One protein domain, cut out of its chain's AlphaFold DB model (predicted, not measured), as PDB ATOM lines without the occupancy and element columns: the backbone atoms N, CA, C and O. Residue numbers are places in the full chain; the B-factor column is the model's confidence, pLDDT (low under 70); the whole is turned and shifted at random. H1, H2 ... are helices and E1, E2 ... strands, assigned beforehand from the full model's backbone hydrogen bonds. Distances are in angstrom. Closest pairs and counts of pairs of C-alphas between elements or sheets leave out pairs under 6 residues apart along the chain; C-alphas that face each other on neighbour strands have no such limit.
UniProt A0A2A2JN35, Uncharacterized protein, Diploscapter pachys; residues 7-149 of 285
ATOM      1  N   VAL A   7      78.867  33.155  67.522       83.19
ATOM      2  CA  VAL A   7      78.521  34.364  66.766       83.19
ATOM      3  C   VAL A   7      77.024  34.373  66.486       83.19
ATOM      4  O   VAL A   7      76.484  33.385  65.989       83.19
ATOM      5  N   LEU A   8      76.374  35.502  66.754       89.62
ATOM      6  CA  LEU A   8      75.011  35.784  66.316       89.62
ATOM      7  C   LEU A   8      75.045  36.728  65.117       89.62
ATOM      8  O   LEU A   8      75.666  37.791  65.173       89.62
ATOM      9  N   GLU A   9      74.378  36.336  64.039       90.50
ATOM     10  CA  GLU A   9      74.273  37.100  62.799       90.50
ATOM     11  C   GLU A   9      72.829  37.569  62.598       90.50
ATOM     12  O   GLU A   9      71.941  36.746  62.379       90.50
ATOM     13  N   LEU A  10      72.599  38.883  62.663       87.75
ATOM     14  CA  LEU A  10      71.273  39.450  62.414       87.75
ATOM     15  C   LEU A  10      70.960  39.552  60.916       87.75
ATOM     16  O   LEU A  10      71.857  39.718  60.082       87.75
ATOM     17  N   GLU A  11      69.670  39.492  60.583       83.81
ATOM     18  CA  GLU A  11      69.159  39.508  59.218       83.81
ATOM     19  C   GLU A  11      69.684  40.710  58.427       83.81
ATOM     20  O   GLU A  11      69.321  41.864  58.661       83.81
ATOM     21  N   GLY A  12      70.513  40.411  57.430       76.94
ATOM     22  CA  GLY A  12      71.124  41.401  56.559       76.94
ATOM     23  C   GLY A  12      71.486  40.838  55.190       76.94
ATOM     24  O   GLY A  12      71.329  39.646  54.897       76.94
ATOM     25  N   LEU A  13      71.993  41.727  54.342       73.19
ATOM     26  CA  LEU A  13      72.489  41.413  53.003       73.19
ATOM     27  C   LEU A  13      74.023  41.429  52.975       73.19
ATOM     28  O   LEU A  13      74.657  41.949  53.890       73.19
ATOM     29  N   ALA A  14      74.587  40.835  51.919       77.38
ATOM     30  CA  ALA A  14      76.002  40.816  51.518       77.38
ATOM     31  C   ALA A  14      77.074  40.895  52.642       77.38
ATOM     32  O   ALA A  14      77.517  39.820  53.053       77.38
ATOM     33  N   PRO A  15      77.532  42.073  53.129       70.38
ATOM     34  CA  PRO A  15      78.655  42.181  54.070       70.38
ATOM     35  C   PRO A  15      78.508  41.353  55.354       70.38
ATOM     36  O   PRO A  15      79.432  40.620  55.704       70.38
ATOM     37  N   VAL A  16      77.363  41.419  56.043       78.88
ATOM     38  CA  VAL A  16      77.170  40.704  57.322       78.88
ATOM     39  C   VAL A  16      77.133  39.180  57.127       78.88
ATOM     40  O   VAL A  16      77.946  38.494  57.749       78.88
ATOM     41  N   PRO A  17      76.341  38.633  56.182       83.25
ATOM     42  CA  PRO A  17      76.388  37.214  55.850       83.25
ATOM     43  C   PRO A  17      77.738  36.728  55.314       83.25
ATOM     44  O   PRO A  17      78.090  35.569  55.536       83.25
ATOM     45  N   HIS A  18      78.521  37.582  54.645       80.19
ATOM     46  CA  HIS A  18      79.887  37.242  54.246       80.19
ATOM     47  C   HIS A  18      80.834  37.174  55.453       80.19
ATOM     48  O   HIS A  18      81.601  36.222  55.566       80.19
ATOM     49  N   CYS A  19      80.731  38.119  56.394       75.75
ATOM     50  CA  CYS A  19      81.496  38.107  57.639       75.75
ATOM     51  C   CYS A  19      81.232  36.823  58.445       75.75
ATOM     52  O   CYS A  19      82.172  36.088  58.749       75.75
ATOM     53  N   GLY A  20      79.966  36.476  58.701       81.69
ATOM     54  CA  GLY A  20      79.640  35.234  59.402       81.69
ATOM     55  C   GLY A  20      80.010  33.968  58.622       81.69
ATOM     56  O   GLY A  20      80.359  32.964  59.234       81.69
ATOM     57  N   LEU A  21      80.012  33.992  57.281       83.38
ATOM     58  CA  LEU A  21      80.517  32.869  56.477       83.38
ATOM     59  C   LEU A  21      82.025  32.657  56.695       83.38
ATOM     60  O   LEU A  21      82.457  31.522  56.885       83.38
ATOM     61  N   LEU A  22      82.815  33.736  56.718       78.88
ATOM     62  CA  LEU A  22      84.247  33.665  57.021       78.88
ATOM     63  C   LEU A  22      84.491  33.167  58.454       78.88
ATOM     64  O   LEU A  22      85.332  32.295  58.662       78.88
ATOM     65  N   LEU A  23      83.736  33.660  59.441       73.38
ATOM     66  CA  LEU A  23      83.853  33.214  60.835       73.38
ATOM     67  C   LEU A  23      83.506  31.720  60.991       73.38
ATOM     68  O   LEU A  23      84.240  30.996  61.671       73.38
ATOM     69  N   ALA A  24      82.453  31.242  60.318       84.44
ATOM     70  CA  ALA A  24      82.072  29.829  60.291       84.44
ATOM     71  C   ALA A  24      83.152  28.952  59.632       84.44
ATOM     72  O   ALA A  24      83.583  27.960  60.218       84.44
ATOM     73  N   ASP A  25      83.662  29.352  58.461       79.44
ATOM     74  CA  ASP A  25      84.756  28.652  57.772       79.44
ATOM     75  C   ASP A  25      86.048  28.593  58.629       79.44
ATOM     76  O   ASP A  25      86.807  27.626  58.553       79.44
ATOM     77  N   LEU A  26      86.298  29.598  59.481       71.12
ATOM     78  CA  LEU A  26      87.418  29.639  60.436       71.12
ATOM     79  C   LEU A  26      87.176  28.814  61.720       71.12
ATOM     80  O   LEU A  26      88.094  28.670  62.548       71.12
ATOM     81  N   GLY A  27      85.981  28.239  61.878       76.94
ATOM     82  CA  GLY A  27      85.602  27.295  62.931       76.94
ATOM     83  C   GLY A  27      84.732  27.855  64.060       76.94
ATOM     84  O   GLY A  27      84.613  27.180  65.082       76.94
ATOM     85  N   ALA A  28      84.161  29.055  63.917       78.06
ATOM     86  CA  ALA A  28      83.199  29.594  64.880       78.06
ATOM     87  C   ALA A  28      81.814  28.936  64.734       78.06
ATOM     88  O   ALA A  28      81.417  28.515  63.649       78.06
ATOM     89  N   GLN A  29      81.052  28.889  65.825       92.12
ATOM     90  CA  GLN A  29      79.643  28.499  65.836       92.12
ATOM     91  C   GLN A  29      78.791  29.725  65.497       92.12
ATOM     92  O   GLN A  29      78.549  30.566  66.359       92.12
ATOM     93  N   VAL A  30      78.370  29.844  64.238       90.56
ATOM     94  CA  VAL A  30      77.581  30.986  63.755       90.56
ATOM     95  C   VAL A  30      76.107  30.601  63.660       90.56
ATOM     96  O   VAL A  30      75.772  29.631  62.980       90.56
ATOM     97  N   THR A  31      75.239  31.374  64.310       92.94
ATOM     98  CA  THR A  31      73.779  31.242  64.220       92.94
ATOM     99  C   THR A  31      73.202  32.510  63.603       92.94
ATOM    100  O   THR A  31      73.383  33.591  64.162       92.94
ATOM    101  N   ASP A  32      72.511  32.379  62.469       89.56
ATOM    102  CA  ASP A  32      71.830  33.491  61.798       89.56
ATOM    103  C   ASP A  32      70.305  33.464  62.023       89.56
ATOM    104  O   ASP A  32      69.721  32.387  62.188       89.56
ATOM    105  N   ASP A  33      69.656  34.634  62.036       83.12
ATOM    106  CA  ASP A  33      68.185  34.764  62.071       83.12
ATOM    107  C   ASP A  33      67.562  35.147  60.713       83.12
ATOM    108  O   ASP A  33      66.397  35.538  60.626       83.12
ATOM    109  N   ASN A  34      68.327  34.982  59.628       75.69
ATOM    110  CA  ASN A  34      68.060  35.579  58.327       75.69
ATOM    111  C   ASN A  34      66.870  34.926  57.598       75.69
ATOM    112  O   ASN A  34      66.924  33.753  57.204       75.69
ATOM    113  N   GLN A  35      65.808  35.702  57.352       71.06
ATOM    114  CA  GLN A  35      64.583  35.228  56.700       71.06
ATOM    115  C   GLN A  35      64.575  35.418  55.171       71.06
ATOM    116  O   GLN A  35      63.627  34.978  54.518       71.06
ATOM    117  N   TYR A  36      65.613  36.015  54.559       72.94
ATOM    118  CA  TYR A  36      65.666  36.207  53.101       72.94
ATOM    119  C   TYR A  36      65.769  34.862  52.349       72.94
ATOM    120  O   TYR A  36      66.806  34.195  52.434       72.94
ATOM    121  N   PRO A  37      64.767  34.473  51.524       66.50
ATOM    122  CA  PRO A  37      64.735  33.148  50.888       66.50
ATOM    123  C   PRO A  37      65.879  32.875  49.903       66.50
ATOM    124  O   PRO A  37      66.213  31.723  49.642       66.50
ATOM    125  N   GLU A  38      66.481  33.928  49.343       72.81
ATOM    126  CA  GLU A  38      67.580  33.831  48.376       72.81
ATOM    127  C   GLU A  38      68.982  33.903  49.004       72.81
ATOM    128  O   GLU A  38      69.969  33.883  48.269       72.81
ATOM    129  N   GLN A  39      69.109  33.971  50.335       77.25
ATOM    130  CA  GLN A  39      70.414  34.042  50.997       77.25
ATOM    131  C   GLN A  39      71.248  32.773  50.737       77.25
ATOM    132  O   GLN A  39      70.846  31.667  51.093       77.25
ATOM    133  N   ARG A  40      72.439  32.933  50.139       76.38
ATOM    134  CA  ARG A  40      73.330  31.819  49.743       76.38
ATOM    135  C   ARG A  40      74.593  31.702  50.598       76.38
ATOM    136  O   ARG A  40      75.273  30.682  50.543       76.38
ATOM    137  N   LEU A  41      74.909  32.711  51.412       81.50
ATOM    138  CA  LEU A  41      76.088  32.740  52.287       81.50
ATOM    139  C   LEU A  41      75.797  32.040  53.629       81.50
ATOM    140  O   LEU A  41      75.938  32.633  54.693       81.50
ATOM    141  N   ILE A  42      75.342  30.782  53.563       83.38
ATOM    142  CA  ILE A  42      74.793  30.015  54.705       83.38
ATOM    143  C   ILE A  42      75.641  28.799  55.120       83.38
ATOM    144  O   ILE A  42      75.307  28.103  56.077       83.38
ATOM    145  N   ARG A  43      76.728  28.496  54.396       85.50
ATOM    146  CA  ARG A  43      77.592  27.335  54.680       85.50
ATOM    147  C   ARG A  43      78.158  27.425  56.102       85.50
ATOM    148  O   ARG A  43      78.719  28.447  56.477       85.50
ATOM    149  N   GLY A  44      78.042  26.333  56.858       83.50
ATOM    150  CA  GLY A  44      78.593  26.216  58.213       83.50
ATOM    151  C   GLY A  44      77.791  26.922  59.312       83.50
ATOM    152  O   GLY A  44      78.189  26.838  60.470       83.50
ATOM    153  N   LYS A  45      76.673  27.580  58.978       90.00
ATOM    154  CA  LYS A  45      75.819  28.294  59.935       90.00
ATOM    155  C   LYS A  45      74.641  27.438  60.401       90.00
ATOM    156  O   LYS A  45      74.114  26.623  59.641       90.00
ATOM    157  N   ALA A  46      74.201  27.661  61.634       90.12
ATOM    158  CA  ALA A  46      72.873  27.283  62.106       90.12
ATOM    159  C   ALA A  46      71.877  28.425  61.830       90.12
ATOM    160  O   ALA A  46      72.282  29.581  61.721       90.12
ATOM    161  N   ARG A  47      70.578  28.114  61.751       88.88
ATOM    162  CA  ARG A  47      69.514  29.119  61.606       88.88
ATOM    163  C   ARG A  47      68.512  29.027  62.742       88.88
ATOM    164  O   ARG A  47      68.008  27.942  63.020       88.88
ATOM    165  N   GLU A  48      68.185  30.170  63.331       88.31
ATOM    166  CA  GLU A  48      67.212  30.303  64.413       88.31
ATOM    167  C   GLU A  48      66.201  31.394  64.046       88.31
ATOM    168  O   GLU A  48      66.572  32.536  63.826       88.31
ATOM    169  N   SER A  49      64.907  31.076  63.966       85.94
ATOM    170  CA  SER A  49      63.902  32.085  63.599       85.94
ATOM    171  C   SER A  49      63.652  33.052  64.766       85.94
ATOM    172  O   SER A  49      63.280  32.622  65.867       85.94
ATOM    173  N   ILE A  50      63.856  34.354  64.543       86.44
ATOM    174  CA  ILE A  50      63.633  35.424  65.527       86.44
ATOM    175  C   ILE A  50      62.878  36.571  64.841       86.44
ATOM    176  O   ILE A  50      63.333  37.105  63.835       86.44
ATOM    177  N   ASP A  51      61.721  36.974  65.379       87.31
ATOM    178  CA  ASP A  51      61.024  38.183  64.921       87.31
ATOM    179  C   ASP A  51      61.319  39.361  65.856       87.31
ATOM    180  O   ASP A  51      60.630  39.575  66.858       87.31
ATOM    181  N   LEU A  52      62.340  40.147  65.511       88.31
ATOM    182  CA  LEU A  52      62.766  41.339  66.257       88.31
ATOM    183  C   LEU A  52      61.743  42.493  66.248       88.31
ATOM    184  O   LEU A  52      61.971  43.518  66.889       88.31
ATOM    185  N   LYS A  53      60.593  42.347  65.571       85.69
ATOM    186  CA  LYS A  53      59.447  43.268  65.703       85.69
ATOM    187  C   LYS A  53      58.594  42.960  66.941       85.69
ATOM    188  O   LYS A  53      57.750  43.774  67.315       85.69
ATOM    189  N   THR A  54      58.800  41.802  67.572       90.12
ATOM    190  CA  THR A  54      58.088  41.354  68.780       90.12
ATOM    191  C   THR A  54      58.947  41.524  70.032       90.12
ATOM    192  O   THR A  54      60.178  41.463  69.974       90.12
ATOM    193  N   LYS A  55      58.310  41.700  71.198       90.81
ATOM    194  CA  LYS A  55      59.038  41.767  72.479       90.81
ATOM    195  C   LYS A  55      59.703  40.432  72.798       90.81
ATOM    196  O   LYS A  55      60.798  40.392  73.346       90.81
ATOM    197  N   GLU A  56      59.041  39.350  72.421       92.00
ATOM    198  CA  GLU A  56      59.453  37.968  72.596       92.00
ATOM    199  C   GLU A  56      60.726  37.674  71.787       92.00
ATOM    200  O   GLU A  56      61.674  37.110  72.331       92.00
ATOM    201  N   GLY A  57      60.797  38.124  70.529       91.38
ATOM    202  CA  GLY A  57      61.994  38.016  69.690       91.38
ATOM    203  C   GLY A  57      63.171  38.845  70.210       91.38
ATOM    204  O   GLY A  57      64.284  38.332  70.303       91.38
ATOM    205  N   VAL A  58      62.925  40.087  70.644       92.50
ATOM    206  CA  VAL A  58      63.948  40.931  71.295       92.50
ATOM    207  C   VAL A  58      64.497  40.271  72.569       92.50
ATOM    208  O   VAL A  58      65.712  40.214  72.763       92.50
ATOM    209  N   LEU A  59      63.626  39.729  73.427       92.69
ATOM    210  CA  LEU A  59      64.035  39.016  74.642       92.69
ATOM    211  C   LEU A  59      64.814  37.732  74.324       92.69
ATOM    212  O   LEU A  59      65.818  37.458  74.981       92.69
ATOM    213  N   LYS A  60      64.397  36.981  73.297       93.56
ATOM    214  CA  LYS A  60      65.102  35.788  72.809       93.56
ATOM    215  C   LYS A  60      66.516  36.125  72.332       93.56
ATOM    216  O   LYS A  60      67.459  35.459  72.751       93.56
ATOM    217  N   LEU A  61      66.687  37.184  71.534       93.00
ATOM    218  CA  LEU A  61      68.018  37.621  71.108       93.00
ATOM    219  C   LEU A  61      68.875  38.069  72.305       93.00
ATOM    220  O   LEU A  61      70.032  37.662  72.400       93.00
ATOM    221  N   ARG A  62      68.316  38.833  73.260       94.31
ATOM    222  CA  ARG A  62      69.037  39.202  74.497       94.31
ATOM    223  C   ARG A  62      69.500  37.973  75.280       94.31
ATOM    224  O   ARG A  62      70.615  37.992  75.791       94.31
ATOM    225  N   GLU A  63      68.700  36.909  75.355       93.44
ATOM    226  CA  GLU A  63      69.121  35.650  75.984       93.44
ATOM    227  C   GLU A  63      70.287  35.001  75.224       93.44
ATOM    228  O   GLU A  63      71.296  34.641  75.827       93.44
ATOM    229  N   MET A  64      70.207  34.917  73.895       93.31
ATOM    230  CA  MET A  64      71.278  34.344  73.071       93.31
ATOM    231  C   MET A  64      72.598  35.127  73.227       93.31
ATOM    232  O   MET A  64      73.666  34.518  73.368       93.31
ATOM    233  N   CYS A  65      72.539  36.461  73.320       89.62
ATOM    234  CA  CYS A  65      73.696  37.328  73.584       89.62
ATOM    235  C   CYS A  65      74.402  37.045  74.928       89.62
ATOM    236  O   CYS A  65      75.602  37.302  75.038       89.62
ATOM    237  N   ARG A  66      73.719  36.472  75.937       91.19
ATOM    238  CA  ARG A  66      74.343  36.087  77.228       91.19
ATOM    239  C   ARG A  66      75.409  35.007  77.088       91.19
ATOM    240  O   ARG A  66      76.268  34.886  77.955       91.19
ATOM    241  N   THR A  67      75.330  34.199  76.032       89.56
ATOM    242  CA  THR A  67      76.207  33.034  75.823       89.56
ATOM    243  C   THR A  67      76.981  33.082  74.508       89.56
ATOM    244  O   THR A  67      77.577  32.073  74.128       89.56
ATOM    245  N   SER A  68      76.965  34.234  73.832       80.81
ATOM    246  CA  SER A  68      77.622  34.473  72.544       80.81
ATOM    247  C   SER A  68      78.766  35.469  72.697       80.81
ATOM    248  O   SER A  68      78.673  36.395  73.499       80.81
ATOM    249  N   ASP A  69      79.830  35.293  71.920       69.62
ATOM    250  CA  ASP A  69      81.032  36.130  71.977       69.62
ATOM    251  C   ASP A  69      80.956  37.309  71.002       69.62
ATOM    252  O   ASP A  69      81.556  38.352  71.247       69.62
ATOM    253  N   VAL A  70      80.204  37.169  69.902       70.31
ATOM    254  CA  VAL A  70      80.069  38.192  68.852       70.31
ATOM    255  C   VAL A  70      78.605  38.386  68.445       70.31
ATOM    256  O   VAL A  70      77.872  37.410  68.286       70.31
ATOM    257  N   LEU A  71      78.200  39.637  68.214       82.31
ATOM    258  CA  LEU A  71      76.943  40.024  67.563       82.31
ATOM    259  C   LEU A  71      77.252  40.853  66.306       82.31
ATOM    260  O   LEU A  71      77.954  41.860  66.398       82.31
ATOM    261  N   LEU A  72      76.716  40.452  65.150       79.69
ATOM    262  CA  LEU A  72      76.817  41.196  63.890       79.69
ATOM    263  C   LEU A  72      75.517  41.977  63.627       79.69
ATOM    264  O   LEU A  72      74.470  41.368  63.414       79.69
ATOM    265  N   ASP A  73      75.594  43.310  63.614       83.94
ATOM    266  CA  ASP A  73      74.476  44.235  63.362       83.94
ATOM    267  C   ASP A  73      74.586  44.864  61.951       83.94
ATOM    268  O   ASP A  73      75.481  45.686  61.726       83.94
ATOM    269  N   PRO A  74      73.710  44.506  60.989       81.06
ATOM    270  CA  PRO A  74      73.654  45.097  59.648       81.06
ATOM    271  C   PRO A  74      72.802  46.375  59.573       81.06
ATOM    272  O   PRO A  74      72.645  46.943  58.488       81.06
ATOM    273  N   TYR A  75      72.143  46.784  60.660       83.12
ATOM    274  CA  TYR A  75      71.104  47.803  60.590       83.12
ATOM    275  C   TYR A  75      71.660  49.228  60.599       83.12
ATOM    276  O   TYR A  75      72.756  49.515  61.080       83.12
ATOM    277  N   ARG A  76      70.855  50.168  60.082       77.88
ATOM    278  CA  ARG A  76      71.185  51.599  60.137       77.88
ATOM    279  C   ARG A  76      71.370  52.063  61.594       77.88
ATOM    280  O   ARG A  76      70.682  51.542  62.480       77.88
ATOM    281  N   PRO A  77      72.200  53.090  61.844       73.25
ATOM    282  CA  PRO A  77      72.389  53.646  63.181       73.25
ATOM    283  C   PRO A  77      71.058  54.009  63.856       73.25
ATOM    284  O   PRO A  77      70.165  54.607  63.245       73.25
ATOM    285  N   GLY A  78      70.903  53.625  65.124       77.19
ATOM    286  CA  GLY A  78      69.684  53.852  65.898       77.19
ATOM    287  C   GLY A  78      68.559  52.827  65.692       77.19
ATOM    288  O   GLY A  78      67.509  52.981  66.317       77.19
ATOM    289  N   ILE A  79      68.700  51.815  64.826       87.06
ATOM    290  CA  ILE A  79      67.678  50.760  64.664       87.06
ATOM    291  C   ILE A  79      67.737  49.750  65.815       87.06
ATOM    292  O   ILE A  79      66.708  49.492  66.437       87.06
ATOM    293  N   LEU A  80      68.928  49.244  66.139       84.31
ATOM    294  CA  LEU A  80      69.145  48.313  67.252       84.31
ATOM    295  C   LEU A  80      68.713  48.947  68.593       84.31
ATOM    296  O   LEU A  80      68.049  48.330  69.423       84.31
ATOM    297  N   GLU A  81      68.981  50.242  68.749       88.31
ATOM    298  CA  GLU A  81      68.556  51.074  69.871       88.31
ATOM    299  C   GLU A  81      67.026  51.177  69.978       88.31
ATOM    300  O   GLU A  81      66.468  50.991  71.059       88.31
ATOM    301  N   LYS A  82      66.320  51.407  68.860       87.31
ATOM    302  CA  LYS A  82      64.843  51.425  68.822       87.31
ATOM    303  C   LYS A  82      64.215  50.077  69.184       87.31
ATOM    304  O   LYS A  82      63.070  50.057  69.628       87.31
ATOM    305  N   MET A  83      64.943  48.977  69.001       87.81
ATOM    306  CA  MET A  83      64.519  47.630  69.392       87.81
ATOM    307  C   MET A  83      64.790  47.315  70.878       87.81
ATOM    308  O   MET A  83      64.381  46.257  71.345       87.81
ATOM    309  N   GLY A  84      65.456  48.194  71.642       84.62
ATOM    310  CA  GLY A  84      65.868  47.903  73.028       84.62
ATOM    311  C   GLY A  84      67.077  46.958  73.126       84.62
ATOM    312  O   GLY A  84      67.250  46.239  74.117       84.62
ATOM    313  N   LEU A  85      67.892  46.936  72.069       87.19
ATOM    314  CA  LEU A  85      69.089  46.112  71.899       87.19
ATOM    315  C   LEU A  85      70.352  46.985  71.800       87.19
ATOM    316  O   LEU A  85      71.340  46.590  71.190       87.19
ATOM    317  N   ASP A  86      70.318  48.199  72.354       85.69
ATOM    318  CA  ASP A  86      71.428  49.143  72.250       85.69
ATOM    319  C   ASP A  86      72.748  48.554  72.801       85.69
ATOM    320  O   ASP A  86      72.734  47.789  73.775       85.69
ATOM    321  N   PRO A  87      73.911  48.923  72.230       76.50
ATOM    322  CA  PRO A  87      75.192  48.387  72.678       76.50
ATOM    323  C   PRO A  87      75.489  48.611  74.167       76.50
ATOM    324  O   PRO A  87      76.166  47.786  74.773       76.50
ATOM    325  N   ILE A  88      74.984  49.687  74.785       74.94
ATOM    326  CA  ILE A  88      75.255  49.976  76.199       74.94
ATOM    327  C   ILE A  88      74.504  48.986  77.093       74.94
ATOM    328  O   ILE A  88      75.132  48.393  77.972       74.94
ATOM    329  N   SER A  89      73.207  48.747  76.878       81.06
ATOM    330  CA  SER A  89      72.448  47.771  77.674       81.06
ATOM    331  C   SER A  89      72.910  46.334  77.414       81.06
ATOM    332  O   SER A  89      73.052  45.562  78.363       81.06
ATOM    333  N   LEU A  90      73.262  45.979  76.171       76.81
ATOM    334  CA  LEU A  90      73.855  44.671  75.871       76.81
ATOM    335  C   LEU A  90      75.186  44.459  76.616       76.81
ATOM    336  O   LEU A  90      75.348  43.449  77.301       76.81
ATOM    337  N   LEU A  91      76.117  45.415  76.557       61.50
ATOM    338  CA  LEU A  91      77.425  45.274  77.209       61.50
ATOM    339  C   LEU A  91      77.349  45.378  78.739       61.50
ATOM    340  O   LEU A  91      78.086  44.686  79.437       61.50
ATOM    341  N   SER A  92      76.481  46.228  79.290       65.56
ATOM    342  CA  SER A  92      76.422  46.458  80.742       65.56
ATOM    343  C   SER A  92      75.527  45.468  81.498       65.56
ATOM    344  O   SER A  92      75.888  45.079  82.613       65.56
ATOM    345  N   GLU A  93      74.411  45.030  80.902       86.62
ATOM    346  CA  GLU A  93      73.374  44.216  81.560       86.62
ATOM    347  C   GLU A  93      73.319  42.759  81.075       86.62
ATOM    348  O   GLU A  93      72.823  41.894  81.801       86.62
ATOM    349  N   VAL A  94      73.766  42.478  79.842       86.56
ATOM    350  CA  VAL A  94      73.614  41.155  79.208       86.56
ATOM    351  C   VAL A  94      74.933  40.390  79.179       86.56
ATOM    352  O   VAL A  94      75.000  39.292  79.729       86.56
ATOM    353  N   ASN A  95      75.977  40.948  78.560       78.38
ATOM    354  CA  ASN A  95      77.281  40.300  78.432       78.38
ATOM    355  C   ASN A  95      78.413  41.325  78.215       78.38
ATOM    356  O   ASN A  95      78.563  41.887  77.133       78.38
ATOM    357  N   LYS A  96      79.266  41.497  79.232       74.69
ATOM    358  CA  LYS A  96      80.430  42.408  79.209       74.69
ATOM    359  C   LYS A  96      81.565  41.970  78.276       74.69
ATOM    360  O   LYS A  96      82.442  42.779  77.996       74.69
ATOM    361  N   GLY A  97      81.583  40.705  77.854       63.41
ATOM    362  CA  GLY A  97      82.568  40.153  76.920       63.41
ATOM    363  C   GLY A  97      82.104  40.131  75.462       63.41
ATOM    364  O   GLY A  97      82.880  39.727  74.604       63.41
ATOM    365  N   LEU A  98      80.860  40.539  75.178       67.94
ATOM    366  CA  LEU A  98      80.296  40.531  73.829       67.94
ATOM    367  C   LEU A  98      81.008  41.550  72.927       67.94
ATOM    368  O   LEU A  98      81.118  42.726  73.263       67.94
ATOM    369  N   VAL A  99      81.428  41.121  71.742       65.69
ATOM    370  CA  VAL A  99      81.943  42.002  70.688       65.69
ATOM    371  C   VAL A  99      80.800  42.332  69.732       65.69
ATOM    372  O   VAL A  99      80.283  41.457  69.043       65.69
ATOM    373  N   ILE A 100      80.384  43.598  69.682       71.69
ATOM    374  CA  ILE A 100      79.298  44.052  68.802       71.69
ATOM    375  C   ILE A 100      79.916  44.699  67.558       71.69
ATOM    376  O   ILE A 100      80.433  45.814  67.623       71.69
ATOM    377  N   CYS A 101      79.859  44.003  66.425       69.56
ATOM    378  CA  CYS A 101      80.317  44.512  65.135       69.56
ATOM    379  C   CYS A 101      79.129  45.121  64.386       69.56
ATOM    380  O   CYS A 101      78.213  44.397  63.996       69.56
ATOM    381  N   ARG A 102      79.144  46.438  64.155       73.69
ATOM    382  CA  ARG A 102      78.100  47.135  63.387       73.69
ATOM    383  C   ARG A 102      78.612  47.430  61.982       73.69
ATOM    384  O   ARG A 102      79.617  48.116  61.834       73.69
ATOM    385  N   LEU A 103      77.946  46.902  60.962       69.69
ATOM    386  CA  LEU A 103      78.378  46.991  59.568       69.69
ATOM    387  C   LEU A 103      77.386  47.860  58.791       69.69
ATOM    388  O   LEU A 103      76.288  47.422  58.455       69.69
ATOM    389  N   THR A 104      77.778  49.104  58.508       66.69
ATOM    390  CA  THR A 104      76.928  50.101  57.835       66.69
ATOM    391  C   THR A 104      77.665  50.790  56.685       66.69
ATOM    392  O   THR A 104      78.868  50.619  56.510       66.69
ATOM    393  N   GLY A 105      76.940  51.553  55.864       59.03
ATOM    394  CA  GLY A 105      77.511  52.243  54.704       59.03
ATOM    395  C   GLY A 105      78.384  53.453  55.062       59.03
ATOM    396  O   GLY A 105      79.562  53.491  54.712       59.03
ATOM    397  N   TYR A 106      77.804  54.419  55.783       54.94
ATOM    398  CA  TYR A 106      78.440  55.691  56.179       54.94
ATOM    399  C   TYR A 106      78.871  55.740  57.657       54.94
ATOM    400  O   TYR A 106      79.139  56.817  58.183       54.94
ATOM    401  N   GLY A 107      78.886  54.597  58.340       53.16
ATOM    402  CA  GLY A 107      79.231  54.505  59.753       53.16
ATOM    403  C   GLY A 107      78.124  54.915  60.730       53.16
ATOM    404  O   GLY A 107      76.981  55.189  60.356       53.16
ATOM    405  N   GLN A 108      78.462  54.920  62.020       57.81
ATOM    406  CA  GLN A 108      77.531  55.163  63.132       57.81
ATOM    407  C   GLN A 108      77.382  56.643  63.513       57.81
ATOM    408  O   GLN A 108      76.471  56.998  64.265       57.81
ATOM    409  N   THR A 109      78.261  57.517  63.015       47.81
ATOM    410  CA  THR A 109      78.279  58.957  63.322       47.81
ATOM    411  C   THR A 109      78.627  59.790  62.083       47.81
ATOM    412  O   THR A 109      78.972  59.241  61.043       47.81
ATOM    413  N   GLY A 110      78.511  61.118  62.175       46.34
ATOM    414  CA  GLY A 110      78.729  62.029  61.045       46.34
ATOM    415  C   GLY A 110      77.475  62.257  60.195       46.34
ATOM    416  O   GLY A 110      76.472  61.549  60.321       46.34
ATOM    417  N   ASP A 111      77.526  63.277  59.338       59.56
ATOM    418  CA  ASP A 111      76.343  63.842  58.670       59.56
ATOM    419  C   ASP A 111      75.616  62.839  57.760       59.56
ATOM    420  O   ASP A 111      74.391  62.869  57.659       59.56
ATOM    421  N   MET A 112      76.350  61.898  57.157       57.03
ATOM    422  CA  MET A 112      75.796  60.881  56.254       57.03
ATOM    423  C   MET A 112      75.340  59.591  56.959       57.03
ATOM    424  O   MET A 112      74.736  58.735  56.319       57.03
ATOM    425  N   SER A 113      75.548  59.436  58.273       57.84
ATOM    426  CA  SER A 113      75.238  58.198  59.028       57.84
ATOM    427  C   SER A 113      73.776  57.720  58.936       57.84
ATOM    428  O   SER A 113      73.478  56.549  59.162       57.84
ATOM    429  N   LYS A 114      72.837  58.610  58.590       66.31
ATOM    430  CA  LYS A 114      71.405  58.290  58.427       66.31
ATOM    431  C   LYS A 114      70.995  58.021  56.975       66.31
ATOM    432  O   LYS A 114      69.893  57.510  56.741       66.31
ATOM    433  N   GLU A 115      71.862  58.351  56.022       66.44
ATOM    434  CA  GLU A 115      71.570  58.300  54.596       66.44
ATOM    435  C   GLU A 115      71.536  56.874  54.043       66.44
ATOM    436  O   GLU A 115      72.089  55.925  54.603       66.44
ATOM    437  N   ALA A 116      70.839  56.719  52.919       64.38
ATOM    438  CA  ALA A 116      70.892  55.498  52.130       64.38
ATOM    439  C   ALA A 116      72.067  55.551  51.142       64.38
ATOM    440  O   ALA A 116      72.458  56.616  50.667       64.38
ATOM    441  N   GLY A 117      72.596  54.386  50.785       56.19
ATOM    442  CA  GLY A 117      73.590  54.257  49.732       56.19
ATOM    443  C   GLY A 117      73.717  52.815  49.271       56.19
ATOM    444  O   GLY A 117      73.131  51.901  49.856       56.19
ATOM    445  N   HIS A 118      74.506  52.633  48.224       48.28
ATOM    446  CA  HIS A 118      75.074  51.357  47.815       48.28
ATOM    447  C   HIS A 118      76.567  51.551  47.535       48.28
ATOM    448  O   HIS A 118      77.093  52.659  47.657       48.28
ATOM    449  N   ASP A 119      77.254  50.467  47.193       44.06
ATOM    450  CA  ASP A 119      78.715  50.304  47.242       44.06
ATOM    451  C   ASP A 119      79.496  51.474  46.611       44.06
ATOM    452  O   ASP A 119      80.511  51.915  47.147       44.06
ATOM    453  N   ILE A 120      78.968  52.033  45.515       36.12
ATOM    454  CA  ILE A 120      79.547  53.155  44.762       36.12
ATOM    455  C   ILE A 120      79.492  54.515  45.480       36.12
ATOM    456  O   ILE A 120      80.432  55.296  45.357       36.12
ATOM    457  N   ASN A 121      78.424  54.818  46.231       42.81
ATOM    458  CA  ASN A 121      78.292  56.099  46.951       42.81
ATOM    459  C   ASN A 121      79.360  56.229  48.032       42.81
ATOM    460  O   ASN A 121      79.871  57.314  48.298       42.81
ATOM    461  N   TYR A 122      79.695  55.065  48.578       51.53
ATOM    462  CA  TYR A 122      80.767  54.798  49.497       51.53
ATOM    463  C   TYR A 122      82.025  55.668  49.223       51.53
ATOM    464  O   TYR A 122      82.385  56.514  50.036       51.53
ATOM    465  N   VAL A 123      82.654  55.486  48.040       40.25
ATOM    466  CA  VAL A 123      84.118  55.244  47.791       40.25
ATOM    467  C   VAL A 123      85.109  56.377  48.150       40.25
ATOM    468  O   VAL A 123      86.308  56.252  47.928       40.25
ATOM    469  N   SER A 124      84.664  57.489  48.727       44.34
ATOM    470  CA  SER A 124      85.248  58.796  48.396       44.34
ATOM    471  C   SER A 124      86.008  59.598  49.481       44.34
ATOM    472  O   SER A 124      86.539  60.644  49.113       44.34
ATOM    473  N   ILE A 125      86.084  59.207  50.771       40.91
ATOM    474  CA  ILE A 125      86.189  60.227  51.862       40.91
ATOM    475  C   ILE A 125      87.155  60.047  53.081       40.91
ATOM    476  O   ILE A 125      87.178  60.944  53.922       40.91
ATOM    477  N   THR A 126      87.953  58.978  53.256       44.00
ATOM    478  CA  THR A 126      88.327  58.516  54.636       44.00
ATOM    479  C   THR A 126      89.819  58.259  54.990       44.00
ATOM    480  O   THR A 126      90.559  57.711  54.176       44.00
ATOM    481  N   GLY A 127      90.240  58.528  56.249       40.47
ATOM    482  CA  GLY A 127      91.535  58.117  56.861       40.47
ATOM    483  C   GLY A 127      91.764  58.633  58.310       40.47
ATOM    484  O   GLY A 127      91.237  59.685  58.662       40.47
ATOM    485  N   GLY A 128      92.535  57.935  59.171       39.75
ATOM    486  CA  GLY A 128      92.761  58.389  60.563       39.75
ATOM    487  C   GLY A 128      93.417  57.402  61.546       39.75
ATOM    488  O   GLY A 128      94.298  56.629  61.177       39.75
ATOM    489  N   ASN A 129      92.993  57.494  62.815       36.41
ATOM    490  CA  ASN A 129      93.221  56.600  63.970       36.41
ATOM    491  C   ASN A 129      92.337  57.111  65.138       36.41
ATOM    492  O   ASN A 129      92.117  58.316  65.228       36.41
ATOM    493  N   GLY A 130      91.834  56.320  66.091       29.66
ATOM    494  CA  GLY A 130      91.783  54.860  66.246       29.66
ATOM    495  C   GLY A 130      90.987  54.538  67.530       29.66
ATOM    496  O   GLY A 130      91.284  55.102  68.582       29.66
ATOM    497  N   CYS A 131      89.899  53.761  67.439       32.03
ATOM    498  CA  CYS A 131      88.757  53.871  68.367       32.03
ATOM    499  C   CYS A 131      87.778  52.666  68.269       32.03
ATOM    500  O   CYS A 131      88.214  51.523  68.158       32.03
ATOM    501  N   VAL A 132      86.459  52.916  68.327       35.47
ATOM    502  CA  VAL A 132      85.410  51.975  67.881       35.47
ATOM    503  C   VAL A 132      85.729  51.519  66.456       35.47
ATOM    504  O   VAL A 132      86.077  52.346  65.618       35.47
ATOM    505  N   ILE A 133      85.584  50.222  66.169       38.09
ATOM    506  CA  ILE A 133      85.720  49.706  64.802       38.09
ATOM    507  C   ILE A 133      84.428  50.020  64.044       38.09
ATOM    508  O   ILE A 133      83.540  49.178  63.916       38.09
ATOM    509  N   ASP A 134      84.322  51.266  63.589       51.50
ATOM    510  CA  ASP A 134      83.446  51.596  62.476       51.50
ATOM    511  C   ASP A 134      84.069  51.011  61.200       51.50
ATOM    512  O   ASP A 134      85.285  51.049  61.011       51.50
ATOM    513  N   SER A 135      83.247  50.368  60.379       46.28
ATOM    514  CA  SER A 135      83.698  49.586  59.230       46.28
ATOM    515  C   SER A 135      82.830  49.926  58.030       46.28
ATOM    516  O   SER A 135      81.999  49.115  57.603       46.28
ATOM    517  N   SER A 136      83.037  51.118  57.463       58.59
ATOM    518  CA  SER A 136      82.458  51.433  56.162       58.59
ATOM    519  C   SER A 136      82.985  50.452  55.112       58.59
ATOM    520  O   SER A 136      84.188  50.195  55.013       58.59
ATOM    521  N   MET A 137      82.092  49.949  54.253       54.59
ATOM    522  CA  MET A 137      82.484  49.136  53.092       54.59
ATOM    523  C   MET A 137      83.466  49.862  52.166       54.59
ATOM    524  O   MET A 137      84.159  49.217  51.379       54.59
ATOM    525  N   VAL A 138      83.562  51.187  52.277       57.62
ATOM    526  CA  VAL A 138      84.507  51.973  51.498       57.62
ATOM    527  C   VAL A 138      85.769  52.355  52.207       57.62
ATOM    528  O   VAL A 138      86.793  52.419  51.538       57.62
ATOM    529  N   GLU A 139      85.749  52.526  53.517       59.59
ATOM    530  CA  GLU A 139      87.010  52.468  54.245       59.59
ATOM    531  C   GLU A 139      87.699  51.148  53.887       59.59
ATOM    532  O   GLU A 139      88.855  51.166  53.484       59.59
ATOM    533  N   GLY A 140      86.934  50.051  53.798       62.38
ATOM    534  CA  GLY A 140      87.342  48.802  53.153       62.38
ATOM    535  C   GLY A 140      87.847  48.945  51.705       62.38
ATOM    536  O   GLY A 140      88.996  48.602  51.435       62.38
ATOM    537  N   LEU A 141      87.029  49.410  50.750       68.88
ATOM    538  CA  LEU A 141      87.419  49.419  49.328       68.88
ATOM    539  C   LEU A 141      88.533  50.425  48.986       68.88
ATOM    540  O   LEU A 141      89.425  50.089  48.213       68.88
ATOM    541  N   ALA A 142      88.523  51.627  49.558       67.94
ATOM    542  CA  ALA A 142      89.583  52.619  49.391       67.94
ATOM    543  C   ALA A 142      90.896  52.153  50.044       67.94
ATOM    544  O   ALA A 142      91.972  52.395  49.496       67.94
ATOM    545  N   TYR A 143      90.823  51.419  51.163       65.44
ATOM    546  CA  TYR A 143      91.983  50.771  51.777       65.44
ATOM    547  C   TYR A 143      92.507  49.589  50.946       65.44
ATOM    548  O   TYR A 143      93.716  49.472  50.749       65.44
ATOM    549  N   LEU A 144      91.633  48.753  50.373       68.81
ATOM    550  CA  LEU A 144      92.026  47.724  49.394       68.81
ATOM    551  C   LEU A 144      92.652  48.354  48.138       68.81
ATOM    552  O   LEU A 144      93.642  47.851  47.613       68.81
ATOM    553  N   GLY A 145      92.114  49.492  47.698       73.69
ATOM    554  CA  GLY A 145      92.639  50.326  46.619       73.69
ATOM    555  C   GLY A 145      93.858  51.175  46.997       73.69
ATOM    556  O   GLY A 145      94.281  51.990  46.179       73.69
ATOM    557  N   SER A 146      94.443  51.000  48.190       68.31
ATOM    558  CA  SER A 146      95.583  51.799  48.665       68.31
ATOM    559  C   SER A 146      96.783  51.766  47.720       68.31
ATOM    560  O   SER A 146      97.443  52.783  47.551       68.31
ATOM    561  N   PHE A 147      97.039  50.649  47.033       68.62
ATOM    562  CA  PHE A 147      98.069  50.598  45.991       68.62
ATOM    563  C   PHE A 147      97.779  51.580  44.841       68.62
ATOM    564  O   PHE A 147      98.666  52.313  44.416       68.62
ATOM    565  N   VAL A 148      96.531  51.656  44.372       76.56
ATOM    566  CA  VAL A 148      96.147  52.587  43.299       76.56
ATOM    567  C   VAL A 148      96.252  54.034  43.782       76.56
ATOM    568  O   VAL A 148      96.808  54.872  43.080       76.56
ATOM    569  N   SER A 149      95.772  54.337  44.993       72.81
ATOM    570  CA  SER A 149      95.749  55.713  45.509       72.81
ATOM    571  C   SER A 149      97.120  56.242  45.949       72.81
ATOM    572  O   SER A 149      97.364  57.440  45.814       72.81
TER     573      SER A 149
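What this domain is: This is residues 7 to 149 of the 285 residues of an uncharacterized protein of Diploscapter pachys (UniProt A0A2A2JN35). Two lobes lie end to end along the longest axis: a twisted sheet of five short parallel strands with its helices, in residues 7 to 102, and a second part of long unnamed stretches with H5, H6 and H7, which lies off the sheet. In the first lobe H1 covers one face of the sheet, while H2 and H4 only graze the sheet; H7 lies at the far end of the second. The printed part has 143 residues, with seven named helices and five named strands in the order E1 H1 E2 E3 H2 E4 H3 H4 E5 H5 H6 H7, and the sheet runs E3 E2 E1 E4 E5. The class is mixed, helices and strands, with under half of the residues in named elements. The whole is compact, with a radius of gyration of the C-alphas of 15.6 A, and spans 46 by 31 by 27 A.

Where its parts are: Find C-alpha 7 at (78.521, 34.364, 66.766), where E1, residues 7 to 9, begins. H1, residues 15 to 25, follows and is 15.3 A long; then come E2, residues 29 to 32, 10.1 A, and E3, residues 45 to 47. H2 runs 15.4 A through residues 55 to 65, from C-alpha 55 at (59.038, 41.767, 72.479). Read on to E4, residues 70 to 73, H3, residues 79 to 82, H4, residues 87 to 94, and E5, residues 99 to 102. Further on lie H5, residues 119 to 122, H6, residues 137 to 144, 10.3 A long, and H7, residues 146 to 149, which ends at C-alpha 149 at (95.749, 55.713, 45.509).

How they stand to each other: Start with the sheet, whose edge strands are E3 and E5 and whose strands' lines turn by 79 degrees from edge to edge. Look at E1 and E4, parallel at 12 degrees: N 8 and O 70 are 2.9 A apart, within hydrogen-bond range. E2 and E1 are parallel at 18 degrees, with N 9 and O 31 at 2.9 A; E3 and E2 at 41 degrees, with N 46 and O 30 at 2.9 A; E4 and E5 at 16 degrees, with N 73 and O 101 at 2.9 A. H1 is on the sheet at a height of 8.2 A, over E1 and only just over E2, where 3 of its 11 C-alphas fall. On the local plane its line stands at 31 degrees to E1, only just slantwise to the strands; its closest C-alphas to E2 are those of Ala 24 and Val 30, 5.8 A. E1, H1, E2 and E4, H3 H4, E5 are strand-helix-strand units, each two parallel neighbour strands joined through helices, with right-handed crossovers. E3, H2, E4 is a split unit, with E2 and E1 between its strands, and is also right-handed. H2 grazes the sheet with residues 61 to 65 and H4 with residues 87 to 91. H2 and H4 touch about perpendicular, at 78 degrees, closest at the C-alphas of Cys 65 and Val 94, 6.8 A. H3 is not on the sheet. H5 and H6 touch, closest at the C-alphas of Tyr 122 and Val 138, 5.1 A, and H6 and H7 are close but not clearly touching. H1 and H6 are also close but not clearly touching, with the C-alphas of Pro 15 and Met 137 8.0 A apart. In H1, H2, H4 and H6 every O i to N i+4 pair is within hydrogen-bond range; H3, H5 and H7 are too short for such a pair.

The domain as a whole: The C-alphas of Glu 56 and Val 148, the two farthest apart, are 49.2 A apart. The printed part has no cut, and its long links are E2 to E3, E5 to H5 and H5 to H6. The mean pLDDT of the printed part is 72.8; 52 residues are under 70, among them residues 103 to 144.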